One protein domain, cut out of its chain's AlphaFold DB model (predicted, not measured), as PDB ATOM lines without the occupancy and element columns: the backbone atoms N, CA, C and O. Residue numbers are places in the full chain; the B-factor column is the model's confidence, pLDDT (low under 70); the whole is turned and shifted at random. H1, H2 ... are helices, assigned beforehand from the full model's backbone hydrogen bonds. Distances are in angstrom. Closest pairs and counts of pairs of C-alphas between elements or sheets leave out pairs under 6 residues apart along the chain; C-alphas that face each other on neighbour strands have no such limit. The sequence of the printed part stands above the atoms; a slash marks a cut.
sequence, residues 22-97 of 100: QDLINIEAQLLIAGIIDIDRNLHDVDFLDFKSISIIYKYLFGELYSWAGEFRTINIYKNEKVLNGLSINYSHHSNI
ATOM      1  N   GLN A  22      38.285  27.902  43.845       97.81
ATOM      2  CA  GLN A  22      36.886  28.161  44.159       97.81
ATOM      3  C   GLN A  22      36.668  29.550  44.738       97.81
ATOM      4  O   GLN A  22      35.703  30.229  44.385       97.81
ATOM      5  N   ASP A  23      37.576  30.009  45.593       98.06
ATOM      6  CA  ASP A  23      37.525  31.380  46.088       98.06
ATOM      7  C   ASP A  23      37.624  32.380  44.929       98.06
ATOM      8  O   ASP A  23      36.869  33.357  44.895       98.06
ATOM      9  N   LEU A  24      38.483  32.110  43.938       98.31
ATOM     10  CA  LEU A  24      38.597  32.965  42.759       98.31
ATOM     11  C   LEU A  24      37.299  32.975  41.944       98.31
ATOM     12  O   LEU A  24      36.830  34.053  41.588       98.31
ATOM     13  N   ILE A  25      36.691  31.811  41.694       97.62
ATOM     14  CA  ILE A  25      35.406  31.702  40.980       97.62
ATOM     15  C   ILE A  25      34.308  32.493  41.704       97.62
ATOM     16  O   ILE A  25      33.555  33.243  41.079       97.62
ATOM     17  N   ASN A  26      34.219  32.356  43.028       98.19
ATOM     18  CA  ASN A  26      33.201  33.033  43.828       98.19
ATOM     19  C   ASN A  26      33.377  34.556  43.827       98.19
ATOM     20  O   ASN A  26      32.384  35.286  43.760       98.19
ATOM     21  N   ILE A  27      34.616  35.043  43.915       97.94
ATOM     22  CA  ILE A  27      34.919  36.477  43.862       97.94
ATOM     23  C   ILE A  27      34.711  37.034  42.453       97.94
ATOM     24  O   ILE A  27      34.100  38.092  42.312       97.94
ATOM     25  N   GLU A  28      35.145  36.317  41.413       98.00
ATOM     26  CA  GLU A  28      34.904  36.696  40.019       98.00
ATOM     27  C   GLU A  28      33.409  36.876  39.750       98.00
ATOM     28  O   GLU A  28      33.002  37.909  39.222       98.00
ATOM     29  N   ALA A  29      32.580  35.916  40.169       97.62
ATOM     30  CA  ALA A  29      31.135  35.997  39.995       97.62
ATOM     31  C   ALA A  29      30.529  37.218  40.708       97.62
ATOM     32  O   ALA A  29      29.677  37.900  40.141       97.62
ATOM     33  N   GLN A  30      30.975  37.525  41.930       97.25
ATOM     34  CA  GLN A  30      30.494  38.687  42.685       97.25
ATOM     35  C   GLN A  30      30.862  40.012  42.007       97.25
ATOM     36  O   GLN A  30      29.991  40.868  41.836       97.25
ATOM     37  N   LEU A  31      32.124  40.165  41.586       95.88
ATOM     38  CA  LEU A  31      32.597  41.358  40.877       95.88
ATOM     39  C   LEU A  31      31.889  41.523  39.530       95.88
ATOM     40  O   LEU A  31      31.439  42.617  39.202       95.88
ATOM     41  N   LEU A  32      31.711  40.428  38.786       95.56
ATOM     42  CA  LEU A  32      30.993  40.424  37.517       95.56
ATOM     43  C   LEU A  32      29.540  40.887  37.687       95.56
ATOM     44  O   LEU A  32      29.075  41.730  36.924       95.56
ATOM     45  N   ILE A  33      28.822  40.357  38.684       95.31
ATOM     46  CA  ILE A  33      27.431  40.745  38.960       95.31
ATOM     47  C   ILE A  33      27.348  42.235  39.309       95.31
ATOM     48  O   ILE A  33      26.496  42.935  38.762       95.31
ATOM     49  N   ALA A  34      28.237  42.728  40.176       93.56
ATOM     50  CA  ALA A  34      28.296  44.146  40.522       93.56
ATOM     51  C   ALA A  34      28.582  45.018  39.286       93.56
ATOM     52  O   ALA A  34      27.865  45.985  39.032       93.56
ATOM     53  N   GLY A  35      29.559  44.622  38.463       92.06
ATOM     54  CA  GLY A  35      29.894  45.301  37.215       92.06
ATOM     55  C   GLY A  35      28.711  45.363  36.250       92.06
ATOM     56  O   GLY A  35      28.413  46.433  35.724       92.06
ATOM     57  N   ILE A  36      27.990  44.252  36.060       91.94
ATOM     58  CA  ILE A  36      26.799  44.193  35.196       91.94
ATOM     59  C   ILE A  36      25.697  45.133  35.694       91.94
ATOM     60  O   ILE A  36      25.095  45.824  34.878       91.94
ATOM     61  N   ILE A  37      25.437  45.196  37.003       91.50
ATOM     62  CA  ILE A  37      24.426  46.110  37.568       91.50
ATOM     63  C   ILE A  37      24.766  47.575  37.251       91.50
ATOM     64  O   ILE A  37      23.872  48.380  36.999       91.50
ATOM     65  N   ASP A  38      26.056  47.910  37.210       89.12
ATOM     66  CA  ASP A  38      26.539  49.269  36.966       89.12
ATOM     67  C   ASP A  38      26.885  49.559  35.498       89.12
ATOM     68  O   ASP A  38      27.313  50.672  35.170       89.12
ATOM     69  N   ILE A  39      26.692  48.587  34.598       84.56
ATOM     70  CA  ILE A  39      27.190  48.656  33.219       84.56
ATOM     71  C   ILE A  39      26.585  49.828  32.444       84.56
ATOM     72  O   ILE A  39      27.315  50.528  31.749       84.56
ATOM     73  N   ASP A  40      25.298  50.124  32.645       81.25
ATOM     74  CA  ASP A  40      24.573  51.189  31.938       81.25
ATOM     75  C   ASP A  40      25.217  52.573  32.101       81.25
ATOM     76  O   ASP A  40      25.108  53.420  31.217       81.25
ATOM     77  N   ARG A  41      25.937  52.803  33.207       77.62
ATOM     78  CA  ARG A  41      26.639  54.070  33.470       77.62
ATOM     79  C   ARG A  41      27.943  54.215  32.680       77.62
ATOM     80  O   ARG A  41      28.494  55.309  32.620       77.62
ATOM     81  N   ASN A  42      28.441  53.126  32.098       70.88
ATOM     82  CA  ASN A  42      29.772  53.021  31.500       70.88
ATOM     83  C   ASN A  42      29.744  52.563  30.025       70.88
ATOM     84  O   ASN A  42      30.799  52.410  29.414       70.88
ATOM     85  N   LEU A  43      28.558  52.379  29.425       74.69
ATOM     86  CA  LEU A  43      28.384  51.951  28.024       74.69
ATOM     87  C   LEU A  43      28.467  53.090  26.991       74.69
ATOM     88  O   LEU A  43      28.236  52.854  25.808       74.69
ATOM     89  N   HIS A  44      28.797  54.320  27.393       77.38
ATOM     90  CA  HIS A  44      28.842  55.465  26.473       77.38
ATOM     91  C   HIS A  44      29.853  55.298  25.322       77.38
ATOM     92  O   HIS A  44      29.629  55.847  24.247       77.38
ATOM     93  N   ASP A  45      30.908  54.505  25.533       74.62
ATOM     94  CA  ASP A  45      31.964  54.232  24.548       74.62
ATOM     95  C   ASP A  45      31.766  52.903  23.785       74.62
ATOM     96  O   ASP A  45      32.651  52.471  23.046       74.62
ATOM     97  N   VAL A  46      30.631  52.218  23.975       83.50
ATOM     98  CA  VAL A  46      30.340  50.919  23.346       83.50
ATOM     99  C   VAL A  46      29.568  51.120  22.046       83.50
ATOM    100  O   VAL A  46      28.411  51.533  22.044       83.50
ATOM    101  N   ASP A  47      30.196  50.741  20.935       86.25
ATOM    102  CA  ASP A  47      29.543  50.567  19.638       86.25
ATOM    103  C   ASP A  47      29.307  49.075  19.372       86.25
ATOM    104  O   ASP A  47      30.247  48.310  19.160       86.25
ATOM    105  N   PHE A  48      28.049  48.639  19.353       80.44
ATOM    106  CA  PHE A  48      27.693  47.234  19.122       80.44
ATOM    107  C   PHE A  48      28.064  46.710  17.723       80.44
ATOM    108  O   PHE A  48      27.991  45.501  17.497       80.44
ATOM    109  N   LEU A  49      28.455  47.586  16.793       84.56
ATOM    110  CA  LEU A  49      28.951  47.212  15.469       84.56
ATOM    111  C   LEU A  49      30.481  47.081  15.413       84.56
ATOM    112  O   LEU A  49      30.995  46.512  14.449       84.56
ATOM    113  N   ASP A  50      31.208  47.559  16.429       86.31
ATOM    114  CA  ASP A  50      32.666  47.437  16.525       86.31
ATOM    115  C   ASP A  50      33.056  46.298  17.478       86.31
ATOM    116  O   ASP A  50      32.688  46.269  18.655       86.31
ATOM    117  N   PHE A  51      33.872  45.360  16.994       82.56
ATOM    118  CA  PHE A  51      34.384  44.258  17.808       82.56
ATOM    119  C   PHE A  51      35.211  44.745  19.008       82.56
ATOM    120  O   PHE A  51      35.273  44.055  20.031       82.56
ATOM    121  N   LYS A  52      35.828  45.932  18.922       86.31
ATOM    122  CA  LYS A  52      36.592  46.534  20.026       86.31
ATOM    123  C   LYS A  52      35.731  46.791  21.255       86.31
ATOM    124  O   LYS A  52      36.240  46.759  22.374       86.31
ATOM    125  N   SER A  53      34.429  46.971  21.071       88.94
ATOM    126  CA  SER A  53      33.483  47.152  22.167       88.94
ATOM    127  C   SER A  53      33.429  45.946  23.100       88.94
ATOM    128  O   SER A  53      33.261  46.114  24.305       88.94
ATOM    129  N   ILE A  54      33.673  44.732  22.591       88.31
ATOM    130  CA  ILE A  54      33.782  43.529  23.430       88.31
ATOM    131  C   ILE A  54      34.988  43.641  24.371       88.31
ATOM    132  O   ILE A  54      34.870  43.327  25.554       88.31
ATOM    133  N   SER A  55      36.131  44.137  23.883       90.00
ATOM    134  CA  SER A  55      37.313  44.389  24.718       90.00
ATOM    135  C   SER A  55      37.047  45.453  25.784       90.00
ATOM    136  O   SER A  55      37.478  45.285  26.924       90.00
ATOM    137  N   ILE A  56      36.308  46.519  25.451       90.88
ATOM    138  CA  ILE A  56      35.917  47.567  26.410       90.88
ATOM    139  C   ILE A  56      35.036  46.975  27.517       90.88
ATOM    140  O   ILE A  56      35.344  47.140  28.698       90.88
ATOM    141  N   ILE A  57      33.997  46.224  27.144       91.44
ATOM    142  CA  ILE A  57      33.098  45.560  28.097       91.44
ATOM    143  C   ILE A  57      33.883  44.591  28.987       91.44
ATOM    144  O   ILE A  57      33.720  44.600  30.206       91.44
ATOM    145  N   TYR A  58      34.777  43.783  28.412       92.56
ATOM    146  CA  TYR A  58      35.565  42.822  29.181       92.56
ATOM    147  C   TYR A  58      36.531  43.511  30.153       92.56
ATOM    148  O   TYR A  58      36.666  43.089  31.301       92.56
ATOM    149  N   LYS A  59      37.169  44.611  29.733       92.88
ATOM    150  CA  LYS A  59      37.993  45.442  30.617       92.88
ATOM    151  C   LYS A  59      37.182  46.009  31.774       92.88
ATOM    152  O   LYS A  59      37.677  46.035  32.892       92.88
ATOM    153  N   TYR A  60      35.967  46.469  31.508       92.50
ATOM    154  CA  TYR A  60      35.101  47.025  32.537       92.50
ATOM    155  C   TYR A  60      34.680  45.959  33.561       92.50
ATOM    156  O   TYR A  60      34.873  46.153  34.756       92.50
ATOM    157  N   LEU A  61      34.189  44.806  33.100       93.62
ATOM    158  CA  LEU A  61      33.667  43.756  33.981       93.62
ATOM    159  C   LEU A  61      34.749  43.043  34.800       93.62
ATOM    160  O   LEU A  61      34.496  42.642  35.932       93.62
ATOM    161  N   PHE A  62      35.945  42.873  34.237       95.69
ATOM    162  CA  PHE A  62      37.001  42.062  34.850       95.69
ATOM    163  C   PHE A  62      38.251  42.861  35.233       95.69
ATOM    164  O   PHE A  62      39.201  42.302  35.785       95.69
ATOM    165  N   GLY A  63      38.278  44.166  34.957       94.81
ATOM    166  CA  GLY A  63      39.448  45.019  35.157       94.81
ATOM    167  C   GLY A  63      39.885  45.149  36.605       94.81
ATOM    168  O   GLY A  63      41.068  45.368  36.856       94.81
ATOM    169  N   GLU A  64      38.985  44.976  37.568       94.19
ATOM    170  CA  GLU A  64      39.345  44.958  38.989       94.19
ATOM    171  C   GLU A  64      40.050  43.660  39.404       94.19
ATOM    172  O   GLU A  64      40.852  43.675  40.336       94.19
ATOM    173  N   LEU A  65      39.830  42.561  38.675       97.75
ATOM    174  CA  LEU A  65      40.353  41.240  39.021       97.75
ATOM    175  C   LEU A  65      41.576  40.838  38.191       97.75
ATOM    176  O   LEU A  65      42.531  40.295  38.742       97.75
ATOM    177  N   TYR A  66      41.603  41.144  36.893       97.88
ATOM    178  CA  TYR A  66      42.667  40.715  35.982       97.88
ATOM    179  C   TYR A  66      43.407  41.905  35.367       97.88
ATOM    180  O   TYR A  66      42.811  42.858  34.869       97.88
ATOM    181  N   SER A  67      44.742  41.865  35.380       96.88
ATOM    182  CA  SER A  67      45.585  42.909  34.766       96.88
ATOM    183  C   SER A  67      45.480  42.945  33.241       96.88
ATOM    184  O   SER A  67      45.686  43.994  32.640       96.88
ATOM    185  N   TRP A  68      45.138  41.809  32.637       96.00
ATOM    186  CA  TRP A  68      44.986  41.602  31.199       96.00
ATOM    187  C   TRP A  68      43.529  41.741  30.722       96.00
ATOM    188  O   TRP A  68      43.229  41.434  29.571       96.00
ATOM    189  N   ALA A  69      42.603  42.189  31.578       95.62
ATOM    190  CA  ALA A  69      41.212  42.386  31.183       95.62
ATOM    191  C   ALA A  69      41.094  43.406  30.032       95.62
ATOM    192  O   ALA A  69      41.544  44.547  30.143       95.62
ATOM    193  N   GLY A  70      40.460  42.983  28.937       92.12
ATOM    194  CA  GLY A  70      40.285  43.759  27.705       92.12
ATOM    195  C   GLY A  70      41.322  43.454  26.629       92.12
ATOM    196  O   GLY A  70      41.115  43.802  25.467       92.12
ATOM    197  N   GLU A  71      42.397  42.753  26.988       93.81
ATOM    198  CA  GLU A  71      43.436  42.339  26.055       93.81
ATOM    199  C   GLU A  71      43.082  41.017  25.374       93.81
ATOM    200  O   GLU A  71      42.477  40.113  25.957       93.81
ATOM    201  N   PHE A  72      43.511  40.872  24.123       92.25
ATOM    202  CA  PHE A  72      43.405  39.592  23.435       92.25
ATOM    203  C   PHE A  72      44.420  38.591  23.982       92.25
ATOM    204  O   PHE A  72      45.565  38.927  24.288       92.25
ATOM    205  N   ARG A  73      44.012  37.321  24.040       93.06
ATOM    206  CA  ARG A  73      44.901  36.242  24.471       93.06
ATOM    207  C   ARG A  73      46.121  36.104  23.561       93.06
ATOM    208  O   ARG A  73      46.018  36.174  22.337       93.06
ATOM    209  N   THR A  74      47.263  35.807  24.167       94.69
ATOM    210  CA  THR A  74      48.551  35.644  23.472       94.69
ATOM    211  C   THR A  74      48.927  34.186  23.211       94.69
ATOM    212  O   THR A  74      49.955  33.923  22.592       94.69
ATOM    213  N   ILE A  75      48.089  33.239  23.641       94.19
ATOM    214  CA  ILE A  75      48.270  31.797  23.442       94.19
ATOM    215  C   ILE A  75      47.001  31.154  22.881       94.19
ATOM    216  O   ILE A  75      45.908  31.726  22.945       94.19
ATOM    217  N   ASN A  76      47.133  29.953  22.317       93.75
ATOM    218  CA  ASN A  76      45.982  29.129  21.954       93.75
ATOM    219  C   ASN A  76      45.342  28.527  23.204       93.75
ATOM    220  O   ASN A  76      46.041  28.190  24.154       93.75
ATOM    221  N   ILE A  77      44.018  28.392  23.178       91.00
ATOM    222  CA  ILE A  77      43.239  27.853  24.293       91.00
ATOM    223  C   ILE A  77      42.501  26.597  23.863       91.00
ATOM    224  O   ILE A  77      42.152  26.427  22.694       91.00
ATOM    225  N   TYR A  78      42.255  25.744  24.845       89.44
ATOM    226  CA  TYR A  78      41.462  24.540  24.722       89.44
ATOM    227  C   TYR A  78      40.586  24.445  25.966       89.44
ATOM    228  O   TYR A  78      41.078  24.558  27.087       89.44
ATOM    229  N   LYS A  79      39.284  24.265  25.762       86.19
ATOM    230  CA  LYS A  79      38.305  24.173  26.843       86.19
ATOM    231  C   LYS A  79      37.379  22.997  26.589       86.19
ATOM    232  O   LYS A  79      36.673  22.977  25.584       86.19
ATOM    233  N   ASN A  80      37.391  22.030  27.497       88.12
ATOM    234  CA  ASN A  80      36.472  20.900  27.446       88.12
ATOM    235  C   ASN A  80      35.042  21.394  27.671       88.12
ATOM    236  O   ASN A  80      34.757  22.011  28.696       88.12
ATOM    237  N   GLU A  81      34.140  21.078  26.748       88.69
ATOM    238  CA  GLU A  81      32.727  21.411  26.875       88.69
ATOM    239  C   GLU A  81      31.925  20.151  27.198       88.69
ATOM    240  O   GLU A  81      31.948  19.156  26.467       88.69
ATOM    241  N   LYS A  82      31.178  20.180  28.308       88.62
ATOM    242  CA  LYS A  82      30.374  19.028  28.754       88.62
ATOM    243  C   LYS A  82      29.327  18.631  27.712       88.62
ATOM    244  O   LYS A  82      29.099  17.447  27.493       88.62
ATOM    245  N   VAL A  83      28.734  19.620  27.043       90.56
ATOM    246  CA  VAL A  83      27.753  19.419  25.963       90.56
ATOM    247  C   VAL A  83      28.362  18.780  24.711       90.56
ATOM    248  O   VAL A  83      27.631  18.246  23.886       90.56
ATOM    249  N   LEU A  84      29.693  18.796  24.588       89.00
ATOM    250  CA  LEU A  84      30.444  18.169  23.501       89.00
ATOM    251  C   LEU A  84      31.144  16.879  23.957       89.00
ATOM    252  O   LEU A  84      32.166  16.501  23.391       89.00
ATOM    253  N   ASN A  85      30.637  16.211  25.001       89.19
ATOM    254  CA  ASN A  85      31.251  15.015  25.593       89.19
ATOM    255  C   ASN A  85      32.735  15.207  25.958       89.19
ATOM    256  O   ASN A  85      33.546  14.293  25.817       89.19
ATOM    257  N   GLY A  86      33.099  16.406  26.420       86.94
ATOM    258  CA  GLY A  86      34.473  16.739  26.792       86.94
ATOM    259  C   GLY A  86      35.368  17.135  25.617       86.94
ATOM    260  O   GLY A  86      36.545  17.379  25.840       86.94
ATOM    261  N   LEU A  87      34.844  17.241  24.393       87.31
ATOM    262  CA  LEU A  87      35.566  17.869  23.287       87.31
ATOM    263  C   LEU A  87      35.566  19.395  23.435       87.31
ATOM    264  O   LEU A  87      34.705  19.977  24.099       87.31
ATOM    265  N   SER A  88      36.527  20.044  22.783       88.88
ATOM    266  CA  SER A  88      36.571  21.500  22.660       88.88
ATOM    267  C   SER A  88      36.124  21.958  21.278       88.88
ATOM    268  O   SER A  88      36.205  21.213  20.299       88.88
ATOM    269  N   ILE A  89      35.681  23.208  21.197       89.56
ATOM    270  CA  ILE A  89      35.477  23.893  19.925       89.56
ATOM    271  C   ILE A  89      36.814  24.393  19.367       89.56
ATOM    272  O   ILE A  89      37.760  24.666  20.106       89.56
ATOM    273  N   ASN A  90      36.883  24.563  18.048       89.50
ATOM    274  CA  ASN A  90      38.043  25.188  17.422       89.50
ATOM    275  C   ASN A  90      38.013  26.702  17.650       89.50
ATOM    276  O   ASN A  90      37.239  27.421  17.020       89.50
ATOM    277  N   TYR A  91      38.883  27.186  18.534       90.25
ATOM    278  CA  TYR A  91      39.134  28.615  18.703       90.25
ATOM    279  C   TYR A  91      40.127  29.127  17.648       90.25
ATOM    280  O   TYR A  91      41.072  28.430  17.279       90.25
ATOM    281  N   SER A  92      39.960  30.378  17.202       91.81
ATOM    282  CA  SER A  92      40.894  31.044  16.280       91.81
ATOM    283  C   SER A  92      42.340  30.987  16.786       91.81
ATOM    284  O   SER A  92      42.586  31.129  17.981       91.81
ATOM    285  N   HIS A  93      43.332  30.841  15.910       93.50
ATOM    286  CA  HIS A  93      44.728  30.945  16.351       93.50
ATOM    287  C   HIS A  93      44.994  32.335  16.957       93.50
ATOM    288  O   HIS A  93      44.538  33.335  16.398       93.50
ATOM    289  N   HIS A  94      45.721  32.425  18.078       91.88
ATOM    290  CA  HIS A  94      45.891  33.692  18.814       91.88
ATOM    291  C   HIS A  94      46.448  34.837  17.941       91.88
ATOM    292  O   HIS A  94      46.014  35.980  18.053       91.88
ATOM    293  N   SER A  95      47.329  34.519  16.988       91.44
ATOM    294  CA  SER A  95      47.911  35.470  16.025       91.44
ATOM    295  C   SER A  95      46.926  36.059  15.007       91.44
ATOM    296  O   SER A  95      47.295  36.958  14.250       91.44
ATOM    297  N   ASN A  96      45.715  35.510  14.915       91.25
ATOM    298  CA  ASN A  96      44.719  35.894  13.916       91.25
ATOM    299  C   ASN A  96      43.546  36.671  14.522       91.25
ATOM    300  O   ASN A  96      42.709  37.147  13.769       91.25
ATOM    301  N   ILE A  97      43.484  36.823  15.849       85.56
ATOM    302  CA  ILE A  97      42.354  37.477  16.526       85.56
ATOM    303  C   ILE A  97      42.293  38.973  16.189       85.56
ATOM    304  O   ILE A  97      41.224  39.494  15.914       85.56
TER     305      ILE A  97
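AT A GLANCE: This is residues 22 to 97 of the 100 residues of the protein "Cell filamentation protein Fic" of Kurthia zopfii (UniProt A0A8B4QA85). Two helices, H1 and H2, meet near their last residues in a loose corner, and a long loop, residues 63 to 93, swings away and folds back to a short last helix, H3. The 76 printed residues hold H1, H2 and H3 in that order and no named strand; the class is all helix, with 31 residues, under half, in named elements. The whole is loose, radius of gyration of the C-alphas 14.7 A, spanning 39 by 32 by 24 A.

IN THESE COORDINATES: Find C-alpha 22 at (36.886, 28.161, 44.159); from there H1, residues 22 to 37, runs 22.8 A. H2, residues 52 to 62, covers 15.5 A. H3, residues 94 to 97, covers 5.7 A to C-alpha 97 at (42.354, 37.477, 16.526).

HOW THE PARTS SIT: Look at Gly 35 and Leu 61: H1 and H2 touch, these closest C-alphas 5.2 A apart. They run opposite ways at a steep tilt of 59 degrees. H3 is apart from both. In H1 and H2 every O i to N i+4 pair is within hydrogen-bond range; H3 is too short for one.

THE WHOLE: The farthest C-alphas, of His 44 and Asn 85, are 40.5 A apart. Both links are long, 14 and 31 residues. The printed part has no cut, and no printed residue has pLDDT under 70.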